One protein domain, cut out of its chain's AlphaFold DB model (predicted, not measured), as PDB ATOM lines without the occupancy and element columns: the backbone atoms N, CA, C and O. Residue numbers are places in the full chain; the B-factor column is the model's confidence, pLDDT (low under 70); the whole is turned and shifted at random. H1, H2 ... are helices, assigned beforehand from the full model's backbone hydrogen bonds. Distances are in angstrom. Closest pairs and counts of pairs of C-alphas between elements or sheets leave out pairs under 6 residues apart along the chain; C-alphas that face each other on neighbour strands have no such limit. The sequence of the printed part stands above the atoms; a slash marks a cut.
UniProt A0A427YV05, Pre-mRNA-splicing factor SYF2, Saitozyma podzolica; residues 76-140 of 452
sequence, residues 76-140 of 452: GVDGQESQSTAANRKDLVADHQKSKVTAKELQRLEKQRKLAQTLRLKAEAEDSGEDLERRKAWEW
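AT A GLANCE: This is residues 76 to 140 of the 452 residues of the protein "Pre-mRNA-splicing factor SYF2" of Saitozyma podzolica (UniProt A0A427YV05). Two long helices, H2 and H1, make the arms of a wide open V, joined at its corner by a tight link, and the short helix H3 turns off at the far end of H2. The printed part has 65 residues with three named helices, in the order H1, H2, H3, and no named strand; the class is all helix. It is extended and flat, with a radius of gyration of the C-alphas of 20.5 A and spans of 57 by 35 by 16 A.

HOW THE PARTS SIT: H2, residues 103 to 128, is close to but not clearly touching H3, residues 132 to 139; their closest C-alphas, of Ala 125 and Leu 132, are 6.6 A apart. Their lines are only just about perpendicular, at 73 degrees. H1, residues 76 to 100, is apart from both H2 and H3. In H1, H2 and H3 every O i to N i+4 pair is within hydrogen-bond range.

IN THESE COORDINATES: H2 is 36.9 A long from first to last C-alpha, beginning at C-alpha 103 (150.350, 318.175, 196.950). H1 is 36.1 A long, from C-alpha 76 (192.339, 321.523, 204.963). H3, 10.6 A, ends at C-alpha 139 (146.321, 348.476, 190.953).

THE WHOLE: The farthest C-alphas, of Asp 78 and Trp 138, are 58.6 A apart. The printed part has no cut, and both links are tight. Residues 76 to 78 have pLDDT under 70.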
ATOM      1  N   GLY A  76     193.191 320.861 205.951       62.41
ATOM      2  CA  GLY A  76     192.339 321.523 204.963       62.41
ATOM      3  C   GLY A  76     191.504 320.535 204.143       62.41
ATOM      4  O   GLY A  76     190.325 320.797 203.878       62.41
ATOM      5  N   VAL A  77     192.090 319.387 203.786       63.19
ATOM      6  CA  VAL A  77     191.425 318.304 203.049       63.19
ATOM      7  C   VAL A  77     190.406 317.588 203.938       63.19
ATOM      8  O   VAL A  77     189.252 317.467 203.532       63.19
ATOM      9  N   ASP A  78     190.743 317.244 205.182       69.44
ATOM     10  CA  ASP A  78     189.806 316.634 206.142       69.44
ATOM     11  C   ASP A  78     188.632 317.573 206.489       69.44
ATOM     12  O   ASP A  78     187.465 317.167 206.625       69.44
ATOM     13  N   GLY A  79     188.903 318.879 206.563       74.38
ATOM     14  CA  GLY A  79     187.885 319.921 206.683       74.38
ATOM     15  C   GLY A  79     186.948 319.991 205.469       74.38
ATOM     16  O   GLY A  79     185.742 320.200 205.621       74.38
ATOM     17  N   GLN A  80     187.463 319.780 204.260       75.56
ATOM     18  CA  GLN A  80     186.661 319.721 203.035       75.56
ATOM     19  C   GLN A  80     185.890 318.397 202.902       75.56
ATOM     20  O   GLN A  80     184.728 318.397 202.485       75.56
ATOM     21  N   GLU A  81     186.474 317.271 203.306       79.56
ATOM     22  CA  GLU A  81     185.825 315.959 203.313       79.56
ATOM     23  C   GLU A  81     184.675 315.902 204.326       79.56
ATOM     24  O   GLU A  81     183.562 315.470 204.008       79.56
ATOM     25  N   SER A  82     184.872 316.445 205.525       81.31
ATOM     26  CA  SER A  82     183.802 316.578 206.520       81.31
ATOM     27  C   SER A  82     182.685 317.533 206.066       81.31
ATOM     28  O   SER A  82     181.500 317.258 206.275       81.31
ATOM     29  N   GLN A  83     183.017 318.624 205.368       86.56
ATOM     30  CA  GLN A  83     182.023 319.529 204.780       86.56
ATOM     31  C   GLN A  83     181.244 318.882 203.628       86.56
ATOM     32  O   GLN A  83     180.021 319.040 203.555       86.56
ATOM     33  N   SER A  84     181.914 318.127 202.757       85.62
ATOM     34  CA  SER A  84     181.279 317.442 201.625       85.62
ATOM     35  C   SER A  84     180.364 316.304 202.088       85.62
ATOM     36  O   SER A  84     179.220 316.201 201.641       85.62
ATOM     37  N   THR A  85     180.794 315.508 203.068       87.44
ATOM     38  CA  THR A  85     179.966 314.456 203.679       87.44
ATOM     39  C   THR A  85     178.763 315.043 204.424       87.44
ATOM     40  O   THR A  85     177.645 314.524 204.311       87.44
ATOM     41  N   ALA A  86     178.936 316.170 205.121       89.25
ATOM     42  CA  ALA A  86     177.839 316.889 205.758       89.25
ATOM     43  C   ALA A  86     176.847 317.492 204.744       89.25
ATOM     44  O   ALA A  86     175.638 317.452 204.992       89.25
ATOM     45  N   ALA A  87     177.319 318.029 203.614       89.12
ATOM     46  CA  ALA A  87     176.472 318.526 202.527       89.12
ATOM     47  C   ALA A  87     175.658 317.389 201.888       89.12
ATOM     48  O   ALA A  87     174.432 317.470 201.842       89.12
ATOM     49  N   ASN A  88     176.305 316.268 201.560       90.25
ATOM     50  CA  ASN A  88     175.644 315.077 201.023       90.25
ATOM     51  C   ASN A  88     174.557 314.545 201.971       90.25
ATOM     52  O   ASN A  88     173.458 314.191 201.544       90.25
ATOM     53  N   ARG A  89     174.816 314.535 203.286       90.00
ATOM     54  CA  ARG A  89     173.809 314.140 204.283       90.00
ATOM     55  C   ARG A  89     172.623 315.108 204.320       90.00
ATOM     56  O   ARG A  89     171.485 314.658 204.460       90.00
ATOM     57  N   LYS A  90     172.865 316.416 204.213       94.38
ATOM     58  CA  LYS A  90     171.801 317.432 204.158       94.38
ATOM     59  C   LYS A  90     170.950 317.276 202.899       94.38
ATOM     60  O   LYS A  90     169.729 317.345 203.015       94.38
ATOM     61  N   ASP A  91     171.559 316.981 201.757       90.12
ATOM     62  CA  ASP A  91     170.849 316.788 200.489       90.12
ATOM     63  C   ASP A  91     169.983 315.524 200.501       90.12
ATOM     64  O   ASP A  91     168.801 315.588 200.166       90.12
ATOM     65  N   LEU A  92     170.499 314.407 201.028       89.38
ATOM     66  CA  LEU A  92     169.708 313.185 201.221       89.38
ATOM     67  C   LEU A  92     168.505 313.413 202.149       89.38
ATOM     68  O   LEU A  92     167.401 312.926 201.890       89.38
ATOM     69  N   VAL A  93     168.691 314.178 203.229       90.75
ATOM     70  CA  VAL A  93     167.598 314.544 204.142       90.75
ATOM     71  C   VAL A  93     166.609 315.490 203.461       90.75
ATOM     72  O   VAL A  93     165.402 315.311 203.625       90.75
ATOM     73  N   ALA A  94     167.082 316.457 202.675       88.12
ATOM     74  CA  ALA A  94     166.238 317.385 201.932       88.12
ATOM     75  C   ALA A  94     165.406 316.662 200.865       88.12
ATOM     76  O   ALA A  94     164.219 316.945 200.733       88.12
ATOM     77  N   ASP A  95     165.967 315.689 200.154       85.88
ATOM     78  CA  ASP A  95     165.247 314.906 199.146       85.88
ATOM     79  C   ASP A  95     164.240 313.937 199.777       85.88
ATOM     80  O   ASP A  95     163.103 313.792 199.310       85.88
ATOM     81  N   HIS A  96     164.588 313.359 200.927       89.81
ATOM     82  CA  HIS A  96     163.642 312.604 201.742       89.81
ATOM     83  C   HIS A  96     162.516 313.487 202.312       89.81
ATOM     84  O   HIS A  96     161.382 313.038 202.456       89.81
ATOM     85  N   GLN A  97     162.780 314.760 202.613       86.50
ATOM     86  CA  GLN A  97     161.744 315.712 203.021       86.50
ATOM     87  C   GLN A  97     160.877 316.161 201.838       86.50
ATOM     88  O   GLN A  97     159.658 316.186 201.972       86.50
ATOM     89  N   LYS A  98     161.467 316.446 200.669       84.56
ATOM     90  CA  LYS A  98     160.745 316.811 199.434       84.56
ATOM     91  C   LYS A  98     159.800 315.699 198.982       84.56
ATOM     92  O   LYS A  98     158.667 315.988 198.614       84.56
ATOM     93  N   SER A  99     160.232 314.440 199.058       81.19
ATOM     94  CA  SER A  99     159.395 313.280 198.712       81.19
ATOM     95  C   SER A  99     158.230 313.051 199.680       81.19
ATOM     96  O   SER A  99     157.223 312.462 199.290       81.19
ATOM     97  N   LYS A 100     158.321 313.554 200.919       84.00
ATOM     98  CA  LYS A 100     157.225 313.512 201.896       84.00
ATOM     99  C   LYS A 100     156.181 314.603 201.700       84.00
ATOM    100  O   LYS A 100     155.074 314.434 202.201       84.00
ATOM    101  N   VAL A 101     156.496 315.697 200.999       82.44
ATOM    102  CA  VAL A 101     155.533 316.790 200.832       82.44
ATOM    103  C   VAL A 101     154.478 316.396 199.806       82.44
ATOM    104  O   VAL A 101     154.703 316.377 198.597       82.44
ATOM    105  N   THR A 102     153.284 316.108 200.297       89.75
ATOM    106  CA  THR A 102     152.124 315.842 199.450       89.75
ATOM    107  C   THR A 102     151.638 317.127 198.768       89.75
ATOM    108  O   THR A 102     151.831 318.238 199.265       89.75
ATOM    109  N   ALA A 103     150.907 317.010 197.654       86.56
ATOM    110  CA  ALA A 103     150.350 318.175 196.950       86.56
ATOM    111  C   ALA A 103     149.465 319.075 197.845       86.56
ATOM    112  O   ALA A 103     149.411 320.290 197.661       86.56
ATOM    113  N   LYS A 104     148.795 318.495 198.853       88.69
ATOM    114  CA  LYS A 104     147.996 319.248 199.835       88.69
ATOM    115  C   LYS A 104     148.868 320.042 200.806       88.69
ATOM    116  O   LYS A 104     148.517 321.165 201.166       88.69
ATOM    117  N   GLU A 105     149.991 319.473 201.229       87.19
ATOM    118  CA  GLU A 105     150.948 320.148 202.104       87.19
ATOM    119  C   GLU A 105     151.676 321.267 201.365       87.19
ATOM    120  O   GLU A 105     151.803 322.351 201.926       87.19
ATOM    121  N   LEU A 106     152.023 321.079 200.085       89.12
ATOM    122  CA  LEU A 106     152.546 322.157 199.236       89.12
ATOM    123  C   LEU A 106     151.573 323.340 199.172       89.12
ATOM    124  O   LEU A 106     151.961 324.469 199.457       89.12
ATOM    125  N   GLN A 107     150.284 323.092 198.920       90.81
ATOM    126  CA  GLN A 107     149.267 324.151 198.912       90.81
ATOM    127  C   GLN A 107     149.100 324.836 200.276       90.81
ATOM    128  O   GLN A 107     148.837 326.039 200.344       90.81
ATOM    129  N   ARG A 108     149.225 324.092 201.384       93.69
ATOM    130  CA  ARG A 108     149.190 324.666 202.739       93.69
ATOM    131  C   ARG A 108     150.403 325.564 202.981       93.69
ATOM    132  O   ARG A 108     150.227 326.683 203.458       93.69
ATOM    133  N   LEU A 109     151.597 325.098 202.627       91.56
ATOM    134  CA  LEU A 109     152.842 325.854 202.752       91.56
ATOM    135  C   LEU A 109     152.830 327.099 201.858       91.56
ATOM    136  O   LEU A 109     153.232 328.168 202.301       91.56
ATOM    137  N   GLU A 110     152.300 327.018 200.639       93.06
ATOM    138  CA  GLU A 110     152.123 328.177 199.756       93.06
ATOM    139  C   GLU A 110     151.158 329.214 200.334       93.06
ATOM    140  O   GLU A 110     151.439 330.410 200.271       93.06
ATOM    141  N   LYS A 111     150.039 328.787 200.934       95.75
ATOM    142  CA  LYS A 111     149.119 329.697 201.637       95.75
ATOM    143  C   LYS A 111     149.803 330.373 202.823       95.75
ATOM    144  O   LYS A 111     149.652 331.578 202.990       95.75
ATOM    145  N   GLN A 112     150.574 329.621 203.609       93.75
ATOM    146  CA  GLN A 112     151.351 330.164 204.726       93.75
ATOM    147  C   GLN A 112     152.420 331.152 204.247       93.75
ATOM    148  O   GLN A 112     152.558 332.219 204.834       93.75
ATOM    149  N   ARG A 113     153.123 330.851 203.148       95.69
ATOM    150  CA  ARG A 113     154.105 331.754 202.525       95.69
ATOM    151  C   ARG A 113     153.459 333.038 202.016       95.69
ATOM    152  O   ARG A 113     153.965 334.111 202.316       95.69
ATOM    153  N   LYS A 114     152.330 332.946 201.308       95.44
ATOM    154  CA  LYS A 114     151.575 334.120 200.841       95.44
ATOM    155  C   LYS A 114     151.078 334.964 202.012       95.44
ATOM    156  O   LYS A 114     151.224 336.177 201.982       95.44
ATOM    157  N   LEU A 115     150.562 334.331 203.067       94.19
ATOM    158  CA  LEU A 115     150.145 335.025 204.285       94.19
ATOM    159  C   LEU A 115     151.338 335.741 204.934       94.19
ATOM    160  O   LEU A 115     151.260 336.938 205.195       94.19
ATOM    161  N   ALA A 116     152.463 335.048 205.118       94.06
ATOM    162  CA  ALA A 116     153.681 335.641 205.662       94.06
ATOM    163  C   ALA A 116     154.174 336.821 204.809       94.06
ATOM    164  O   ALA A 116     154.502 337.864 205.359       94.06
ATOM    165  N   GLN A 117     154.159 336.705 203.477       91.62
ATOM    166  CA  GLN A 117     154.493 337.803 202.563       91.62
ATOM    167  C   GLN A 117     153.542 338.993 202.726       91.62
ATOM    168  O   GLN A 117     154.003 340.122 202.824       91.62
ATOM    169  N   THR A 118     152.228 338.761 202.824       90.00
ATOM    170  CA  THR A 118     151.267 339.852 203.048       90.00
ATOM    171  C   THR A 118     151.450 340.535 204.399       90.00
ATOM    172  O   THR A 118     151.281 341.748 204.475       90.00
ATOM    173  N   LEU A 119     151.819 339.787 205.445       90.75
ATOM    174  CA  LEU A 119     152.107 340.347 206.766       90.75
ATOM    175  C   LEU A 119     153.423 341.125 206.780       90.75
ATOM    176  O   LEU A 119     153.469 342.190 207.378       90.75
ATOM    177  N   ARG A 120     154.465 340.631 206.099       89.94
ATOM    178  CA  ARG A 120     155.731 341.365 205.947       89.94
ATOM    179  C   ARG A 120     155.529 342.668 205.191       89.94
ATOM    180  O   ARG A 120     155.918 343.703 205.699       89.94
ATOM    181  N   LEU A 121     154.841 342.623 204.049       88.31
ATOM    182  CA  LEU A 121     154.507 343.828 203.290       88.31
ATOM    183  C   LEU A 121     153.687 344.810 204.134       88.31
ATOM    184  O   LEU A 121     153.914 346.008 204.052       88.31
ATOM    185  N   LYS A 122     152.754 344.309 204.958       89.50
ATOM    186  CA  LYS A 122     151.983 345.135 205.897       89.50
ATOM    187  C   LYS A 122     152.866 345.804 206.951       89.50
ATOM    188  O   LYS A 122     152.711 346.999 207.152       89.50
ATOM    189  N   ALA A 123     153.797 345.070 207.557       90.88
ATOM    190  CA  ALA A 123     154.748 345.629 208.517       90.88
ATOM    191  C   ALA A 123     155.674 346.673 207.867       90.88
ATOM    192  O   ALA A 123     155.796 347.778 208.374       90.88
ATOM    193  N   GLU A 124     156.236 346.374 206.690       89.62
ATOM    194  CA  GLU A 124     157.088 347.307 205.935       89.62
ATOM    195  C   GLU A 124     156.347 348.599 205.551       89.62
ATOM    196  O   GLU A 124     156.955 349.663 205.484       89.62
ATOM    197  N   ALA A 125     155.037 348.519 205.317       86.25
ATOM    198  CA  ALA A 125     154.207 349.677 205.011       86.25
ATOM    199  C   ALA A 125     153.800 350.496 206.242       86.25
ATOM    200  O   ALA A 125     153.679 351.715 206.156       86.25
ATOM    201  N   GLU A 126     153.611 349.841 207.390       82.88
ATOM    202  CA  GLU A 126     153.446 350.521 208.680       82.88
ATOM    203  C   GLU A 126     154.737 351.270 209.062       82.88
ATOM    204  O   GLU A 126     154.656 352.413 209.510       82.88
ATOM    205  N   ASP A 127     155.909 350.685 208.783       85.56
ATOM    206  CA  ASP A 127     157.224 351.301 209.007       85.56
ATOM    207  C   ASP A 127     157.530 352.447 208.018       85.56
ATOM    208  O   ASP A 127     158.143 353.446 208.397       85.56
ATOM    209  N   SER A 128     157.100 352.337 206.754       85.50
ATOM    210  CA  SER A 128     157.280 353.388 205.735       85.50
ATOM    211  C   SER A 128     156.195 354.473 205.758       85.50
ATOM    212  O   SER A 128     156.352 355.514 205.116       85.50
ATOM    213  N   GLY A 129     155.102 354.253 206.495       84.25
ATOM    214  CA  GLY A 129     153.941 355.143 206.541       84.25
ATOM    215  C   GLY A 129     153.095 355.139 205.260       84.25
ATOM    216  O   GLY A 129     152.303 356.060 205.045       84.25
ATOM    217  N   GLU A 130     153.252 354.135 204.393       83.88
ATOM    218  CA  GLU A 130     152.490 353.990 203.151       83.88
ATOM    219  C   GLU A 130     151.176 353.212 203.357       83.88
ATOM    220  O   GLU A 130     151.125 352.154 203.979       83.88
ATOM    221  N   ASP A 131     150.082 353.686 202.753       82.81
ATOM    222  CA  ASP A 131     148.782 353.006 202.783       82.81
ATOM    223  C   ASP A 131     148.709 351.903 201.704       82.81
ATOM    224  O   ASP A 131     148.493 352.167 200.515       82.81
ATOM    225  N   LEU A 132     148.896 350.643 202.111       79.75
ATOM    226  CA  LEU A 132     148.847 349.489 201.203       79.75
ATOM    227  C   LEU A 132     147.492 349.272 200.551       79.75
ATOM    228  O   LEU A 132     147.433 348.767 199.431       79.75
ATOM    229  N   GLU A 133     146.405 349.554 201.265       80.00
ATOM    230  CA  GLU A 133     145.058 349.325 200.748       80.00
ATOM    231  C   GLU A 133     144.768 350.320 199.633       80.00
ATOM    232  O   GLU A 133     144.242 349.942 198.587       80.00
ATOM    233  N   ARG A 134     145.244 351.558 199.794       86.00
ATOM    234  CA  ARG A 134     145.246 352.560 198.732       86.00
ATOM    235  C   ARG A 134     146.113 352.145 197.551       86.00
ATOM    236  O   ARG A 134     145.619 352.188 196.433       86.00
ATOM    237  N   ARG A 135     147.361 351.704 197.756       84.12
ATOM    238  CA  ARG A 135     148.215 351.238 196.643       84.12
ATOM    239  C   ARG A 135     147.561 350.091 195.863       84.12
ATOM    240  O   ARG A 135     147.482 350.152 194.643       84.12
ATOM    241  N   LYS A 136     146.987 349.109 196.564       86.75
ATOM    242  CA  LYS A 136     146.257 347.984 195.955       86.75
ATOM    243  C   LYS A 136     144.980 348.416 195.236       86.75
ATOM    244  O   LYS A 136     144.657 347.854 194.197       86.75
ATOM    245  N   ALA A 137     144.264 349.412 195.759       85.56
ATOM    246  CA  ALA A 137     143.067 349.942 195.110       85.56
ATOM    247  C   ALA A 137     143.383 350.619 193.767       85.56
ATOM    248  O   ALA A 137     142.569 350.566 192.851       85.56
ATOM    249  N   TRP A 138     144.569 351.219 193.633       85.62
ATOM    250  CA  TRP A 138     145.036 351.816 192.378       85.62
ATOM    251  C   TRP A 138     145.500 350.771 191.356       85.62
ATOM    252  O   TRP A 138     145.461 351.027 190.157       85.62
ATOM    253  N   GLU A 139     145.919 349.593 191.815       87.31
ATOM    254  CA  GLU A 139     146.321 348.476 190.953       87.31
ATOM    255  C   GLU A 139     145.121 347.755 190.311       87.31
ATOM    256  O   GLU A 139     145.300 346.990 189.359       87.31
ATOM    257  N   TRP A 140     143.894 347.984 190.796       86.25
ATOM    258  CA  TRP A 140     142.699 347.385 190.206       86.25
ATOM    259  C   TRP A 140     142.332 348.057 188.885       86.25
ATOM    260  O   TRP A 140     141.928 349.217 188.826       86.25
TER     261      TRP A 140